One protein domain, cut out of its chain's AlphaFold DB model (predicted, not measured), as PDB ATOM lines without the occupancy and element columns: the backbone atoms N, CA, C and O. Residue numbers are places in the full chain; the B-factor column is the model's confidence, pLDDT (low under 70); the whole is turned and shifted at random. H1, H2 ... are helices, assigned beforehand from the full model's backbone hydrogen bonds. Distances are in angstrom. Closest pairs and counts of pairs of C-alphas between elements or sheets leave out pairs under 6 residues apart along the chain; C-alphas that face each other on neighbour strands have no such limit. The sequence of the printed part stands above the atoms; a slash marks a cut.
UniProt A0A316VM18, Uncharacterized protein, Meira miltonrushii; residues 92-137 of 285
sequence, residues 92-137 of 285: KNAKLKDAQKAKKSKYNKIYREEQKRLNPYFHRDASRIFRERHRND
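Overview. This is residues 92 to 137 of the 285 residues of an uncharacterized protein of Meira miltonrushii (UniProt A0A316VM18). Two helices meet near their ends as an L, a long arm H1 and a shorter arm H2, with a tight turn at the corner between them. The rest of each arm sticks out free, as residues 92 to 111 and 124 to 137 show. The printed part has 46 residues, with H1 then H2 and no named strand, and its class is all helix. It is extended, with a radius of gyration of the C-alphas of 15.6 A, and flat, spanning 44 by 30 by 7 A.

Along the chain. Find C-alpha 92 at (238.489, 300.555, 218.925); from there H1, residues 92 to 118, runs 39.1 A to C-alpha 118 at (266.908, 273.786, 216.602). Then look for H2, residues 122 to 133, which runs 16.1 A and ends at C-alpha 133 at (270.419, 283.231, 237.309).

Arrangement. Look at the corner, where H1 and H2 only just touch, with 3 pairs of C-alphas within 8 A, and touch only at the corner by their link. H1 touches H2 with residues 115 to 116 alone, and H2 touches H1 with residues 122 to 123 alone; the closest C-alphas of the two helices, those of Lys 116 and Phe 122, are 5.8 A apart. Their lines are about perpendicular, at 75 degrees. In H2 every O i to N i+4 pair is within hydrogen-bond range; in H1, 22 of 23 are.

Size, cuts and confidence. The two C-alphas farthest apart, those of Lys 92 and Asn 136, are 45.2 A apart. The printed part has no cut, and the link from H1 to H2 is tight. The mean pLDDT of the printed part is 88.5, and residue 92 is under 70.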
ATOM      1  N   LYS A  92     237.512 300.687 220.019       68.06
ATOM      2  CA  LYS A  92     238.489 300.555 218.925       68.06
ATOM      3  C   LYS A  92     239.896 300.330 219.487       68.06
ATOM      4  O   LYS A  92     240.618 299.445 219.030       68.06
ATOM      5  N   ASN A  93     240.252 301.069 220.538       73.06
ATOM      6  CA  ASN A  93     241.539 300.954 221.217       73.06
ATOM      7  C   ASN A  93     241.683 299.642 222.009       73.06
ATOM      8  O   ASN A  93     242.772 299.065 222.037       73.06
ATOM      9  N   ALA A  94     240.600 299.129 222.602       77.56
ATOM     10  CA  ALA A  94     240.591 297.799 223.217       77.56
ATOM     11  C   ALA A  94     240.819 296.692 222.167       77.56
ATOM     12  O   ALA A  94     241.755 295.897 222.291       77.56
ATOM     13  N   LYS A  95     240.043 296.710 221.073       79.00
ATOM     14  CA  LYS A  95     240.138 295.748 219.958       79.00
ATOM     15  C   LYS A  95     241.537 295.736 219.321       79.00
ATOM     16  O   LYS A  95     242.070 294.662 219.043       79.00
ATOM     17  N   LEU A  96     242.182 296.898 219.169       84.19
ATOM     18  CA  LEU A  96     243.576 296.995 218.705       84.19
ATOM     19  C   LEU A  96     244.579 296.363 219.686       84.19
ATOM     20  O   LEU A  96     245.455 295.608 219.254       84.19
ATOM     21  N   LYS A  97     244.448 296.614 220.996       87.00
ATOM     22  CA  LYS A  97     245.327 296.024 222.025       87.00
ATOM     23  C   LYS A  97     245.210 294.498 222.072       87.00
ATOM     24  O   LYS A  97     246.236 293.814 222.108       87.00
ATOM     25  N   ASP A  98     243.999 293.946 222.004       88.06
ATOM     26  CA  ASP A  98     243.817 292.488 221.973       88.06
ATOM     27  C   ASP A  98     244.269 291.861 220.641       88.06
ATOM     28  O   ASP A  98     244.885 290.792 220.654       88.06
ATOM     29  N   ALA A  99     244.110 292.545 219.501       88.06
ATOM     30  CA  ALA A  99     244.683 292.100 218.228       88.06
ATOM     31  C   ALA A  99     246.228 292.061 218.259       88.06
ATOM     32  O   ALA A  99     246.837 291.088 217.802       88.06
ATOM     33  N   GLN A 100     246.884 293.072 218.845       92.62
ATOM     34  CA  GLN A 100     248.341 293.080 219.054       92.62
ATOM     35  C   GLN A 100     248.793 291.949 219.993       92.62
ATOM     36  O   GLN A 100     249.750 291.230 219.695       92.62
ATOM     37  N   LYS A 101     248.076 291.739 221.101       93.69
ATOM     38  CA  LYS A 101     248.307 290.651 222.067       93.69
ATOM     39  C   LYS A 101     248.160 289.270 221.418       93.69
ATOM     40  O   LYS A 101     249.005 288.402 221.642       93.69
ATOM     41  N   ALA A 102     247.163 289.082 220.553       92.00
ATOM     42  CA  ALA A 102     246.981 287.864 219.766       92.00
ATOM     43  C   ALA A 102     248.124 287.644 218.756       92.00
ATOM     44  O   ALA A 102     248.673 286.542 218.697       92.00
ATOM     45  N   LYS A 103     248.546 288.686 218.018       94.06
ATOM     46  CA  LYS A 103     249.716 288.628 217.117       94.06
ATOM     47  C   LYS A 103     250.994 288.238 217.877       94.06
ATOM     48  O   LYS A 103     251.666 287.285 217.484       94.06
ATOM     49  N   LYS A 104     251.282 288.893 219.009       95.12
ATOM     50  CA  LYS A 104     252.447 288.594 219.867       95.12
ATOM     51  C   LYS A 104     252.395 287.178 220.455       95.12
ATOM     52  O   LYS A 104     253.428 286.521 220.548       95.12
ATOM     53  N   SER A 105     251.204 286.680 220.797       94.19
ATOM     54  CA  SER A 105     251.002 285.295 221.246       94.19
ATOM     55  C   SER A 105     251.320 284.276 220.141       94.19
ATOM     56  O   SER A 105     252.083 283.338 220.381       94.19
ATOM     57  N   LYS A 106     250.820 284.492 218.912       95.44
ATOM     58  CA  LYS A 106     251.131 283.641 217.745       95.44
ATOM     59  C   LYS A 106     252.635 283.612 217.448       95.44
ATOM     60  O   LYS A 106     253.200 282.527 217.351       95.44
ATOM     61  N   TYR A 107     253.289 284.775 217.384       95.38
ATOM     62  CA  TYR A 107     254.734 284.865 217.140       95.38
ATOM     63  C   TYR A 107     255.552 284.144 218.224       95.38
ATOM     64  O   TYR A 107     256.384 283.292 217.918       95.38
ATOM     65  N   ASN A 108     255.239 284.382 219.503       92.69
ATOM     66  CA  ASN A 108     255.893 283.701 220.624       92.69
ATOM     67  C   ASN A 108     255.674 282.176 220.631       92.69
ATOM     68  O   ASN A 108     256.496 281.458 221.201       92.69
ATOM     69  N   LYS A 109     254.575 281.670 220.049       94.25
ATOM     70  CA  LYS A 109     254.362 280.227 219.863       94.25
ATOM     71  C   LYS A 109     255.310 279.679 218.794       94.25
ATOM     72  O   LYS A 109     256.047 278.747 219.097       94.25
ATOM     73  N   ILE A 110     255.322 280.288 217.605       94.62
ATOM     74  CA  ILE A 110     256.157 279.871 216.464       94.62
ATOM     75  C   ILE A 110     257.638 279.856 216.864       94.62
ATOM     76  O   ILE A 110     258.272 278.806 216.802       94.62
ATOM     77  N   TYR A 111     258.138 280.955 217.438       91.75
ATOM     78  CA  TYR A 111     259.514 281.055 217.936       91.75
ATOM     79  C   TYR A 111     259.869 279.940 218.940       91.75
ATOM     80  O   TYR A 111     260.950 279.361 218.891       91.75
ATOM     81  N   ARG A 112     258.951 279.570 219.847       86.00
ATOM     82  CA  ARG A 112     259.167 278.465 220.804       86.00
ATOM     83  C   ARG A 112     259.132 277.076 220.165       86.00
ATOM     84  O   ARG A 112     259.628 276.132 220.777       86.00
ATOM     85  N   GLU A 113     258.513 276.922 219.002       89.94
ATOM     86  CA  GLU A 113     258.471 275.668 218.245       89.94
ATOM     87  C   GLU A 113     259.713 275.537 217.348       89.94
ATOM     88  O   GLU A 113     260.316 274.468 217.305       89.94
ATOM     89  N   GLU A 114     260.189 276.638 216.764       91.50
ATOM     90  CA  GLU A 114     261.480 276.732 216.065       91.50
ATOM     91  C   GLU A 114     262.666 276.490 217.008       91.50
ATOM     92  O   GLU A 114     263.495 275.624 216.738       91.50
ATOM     93  N   GLN A 115     262.716 277.157 218.165       85.81
ATOM     94  CA  GLN A 115     263.787 276.952 219.152       85.81
ATOM     95  C   GLN A 115     263.852 275.503 219.672       85.81
ATOM     96  O   GLN A 115     264.939 274.994 219.933       85.81
ATOM     97  N   LYS A 116     262.709 274.805 219.759       85.31
ATOM     98  CA  LYS A 116     262.656 273.365 220.073       85.31
ATOM     99  C   LYS A 116     263.130 272.464 218.931       85.31
ATOM    100  O   LYS A 116     263.668 271.396 219.208       85.31
ATOM    101  N   ARG A 117     262.909 272.859 217.672       86.12
ATOM    102  CA  ARG A 117     263.428 272.144 216.491       86.12
ATOM    103  C   ARG A 117     264.945 272.291 216.375       86.12
ATOM    104  O   ARG A 117     265.611 271.321 216.040       86.12
ATOM    105  N   LEU A 118     265.475 273.479 216.674       86.75
ATOM    106  CA  LEU A 118     266.908 273.786 216.602       86.75
ATOM    107  C   LEU A 118     267.708 273.217 217.786       86.75
ATOM    108  O   LEU A 118     268.836 272.775 217.596       86.75
ATOM    109  N   ASN A 119     267.140 273.199 218.998       81.88
ATOM    110  CA  ASN A 119     267.742 272.537 220.157       81.88
ATOM    111  C   ASN A 119     266.689 271.678 220.898       81.88
ATOM    112  O   ASN A 119     265.842 272.237 221.605       81.88
ATOM    113  N   PRO A 120     266.755 270.331 220.841       79.19
ATOM    114  CA  PRO A 120     265.829 269.467 221.581       79.19
ATOM    115  C   PRO A 120     265.964 269.622 223.108       79.19
ATOM    116  O   PRO A 120     265.009 269.383 223.851       79.19
ATOM    117  N   TYR A 121     267.115 270.096 223.594       85.62
ATOM    118  CA  TYR A 121     267.372 270.412 224.998       85.62
ATOM    119  C   TYR A 121     267.012 271.856 225.385       85.62
ATOM    120  O   TYR A 121     267.175 272.208 226.552       85.62
ATOM    121  N   PHE A 122     266.428 272.670 224.492       82.31
ATOM    122  CA  PHE A 122     266.066 274.075 224.756       82.31
ATOM    123  C   PHE A 122     265.333 274.278 226.096       82.31
ATOM    124  O   PHE A 122     265.644 275.196 226.856       82.31
ATOM    125  N   HIS A 123     264.397 273.388 226.443       80.25
ATOM    126  CA  HIS A 123     263.698 273.434 227.733       80.25
ATOM    127  C   HIS A 123     264.593 273.089 228.937       80.25
ATOM    128  O   HIS A 123     264.424 273.691 230.001       80.25
ATOM    129  N   ARG A 124     265.543 272.156 228.791       84.00
ATOM    130  CA  ARG A 124     266.528 271.784 229.823       84.00
ATOM    131  C   ARG A 124     267.505 272.933 230.065       84.00
ATOM    132  O   ARG A 124     267.710 273.295 231.222       84.00
ATOM    133  N   ASP A 125     268.029 273.530 228.998       85.81
ATOM    134  CA  ASP A 125     269.006 274.621 229.059       85.81
ATOM    135  C   ASP A 125     268.380 275.916 229.574       85.81
ATOM    136  O   ASP A 125     268.887 276.490 230.535       85.81
ATOM    137  N   ALA A 126     267.211 276.318 229.060       86.00
ATOM    138  CA  ALA A 126     266.468 277.456 229.606       86.00
ATOM    139  C   ALA A 126     266.131 277.255 231.096       86.00
ATOM    140  O   ALA A 126     266.246 278.187 231.892       86.00
ATOM    141  N   SER A 127     265.784 276.028 231.508       87.75
ATOM    142  CA  SER A 127     265.560 275.698 232.922       87.75
ATOM    143  C   SER A 127     266.852 275.649 233.744       87.75
ATOM    144  O   SER A 127     266.792 275.778 234.967       87.75
ATOM    145  N   ARG A 128     268.019 275.425 233.127       92.38
ATOM    146  CA  ARG A 128     269.330 275.489 233.790       92.38
ATOM    147  C   ARG A 128     269.721 276.947 234.013       92.38
ATOM    148  O   ARG A 128     269.811 277.354 235.166       92.38
ATOM    149  N   ILE A 129     269.748 277.741 232.943       91.94
ATOM    150  CA  ILE A 129     270.056 279.179 232.938       91.94
ATOM    151  C   ILE A 129     269.137 279.945 233.900       91.94
ATOM    152  O   ILE A 129     269.602 280.783 234.668       91.94
ATOM    153  N   PHE A 130     267.837 279.629 233.931       92.81
ATOM    154  CA  PHE A 130     266.901 280.233 234.886       92.81
ATOM    155  C   PHE A 130     267.238 279.891 236.349       92.81
ATOM    156  O   PHE A 130     267.206 280.766 237.214       92.81
ATOM    157  N   ARG A 131     267.588 278.628 236.642       91.19
ATOM    158  CA  ARG A 131     267.996 278.200 237.993       91.19
ATOM    159  C   ARG A 131     269.354 278.766 238.402       91.19
ATOM    160  O   ARG A 131     269.535 279.038 239.580       91.19
ATOM    161  N   GLU A 132     270.274 278.935 237.458       93.88
ATOM    162  CA  GLU A 132     271.588 279.552 237.664       93.88
ATOM    163  C   GLU A 132     271.426 281.049 237.971       93.88
ATOM    164  O   GLU A 132     271.863 281.499 239.031       93.88
ATOM    165  N   ARG A 133     270.690 281.792 237.129       95.56
ATOM    166  CA  ARG A 133     270.419 283.231 237.309       95.56
ATOM    167  C   ARG A 133     269.755 283.550 238.649       95.56
ATOM    168  O   ARG A 133     270.156 284.499 239.311       95.56
ATOM    169  N   HIS A 134     268.776 282.747 239.063       94.31
ATOM    170  CA  HIS A 134     268.043 282.953 240.317       94.31
ATOM    171  C   HIS A 134     268.567 282.099 241.493       94.31
ATOM    172  O   HIS A 134     267.871 281.926 242.495       94.31
ATOM    173  N   ARG A 135     269.792 281.550 241.406       93.56
ATOM    174  CA  ARG A 135     270.390 280.728 242.480       93.56
ATOM    175  C   ARG A 135     270.678 281.543 243.742       93.56
ATOM    176  O   ARG A 135     270.423 281.077 244.853       93.56
ATOM    177  N   ASN A 136     271.185 282.760 243.553       93.69
ATOM    178  CA  ASN A 136     271.647 283.653 244.622       93.69
ATOM    179  C   ASN A 136     270.735 284.882 244.813       93.69
ATOM    180  O   ASN A 136     270.915 285.629 245.760       93.69
ATOM    181  N   ASP A 137     269.716 285.030 243.969       96.44
ATOM    182  CA  ASP A 137     268.715 286.101 243.970       96.44
ATOM    183  C   ASP A 137     267.738 285.951 245.159       96.44
ATOM    184  O   ASP A 137     266.880 285.060 245.153       96.44
TER     185      ASP A 137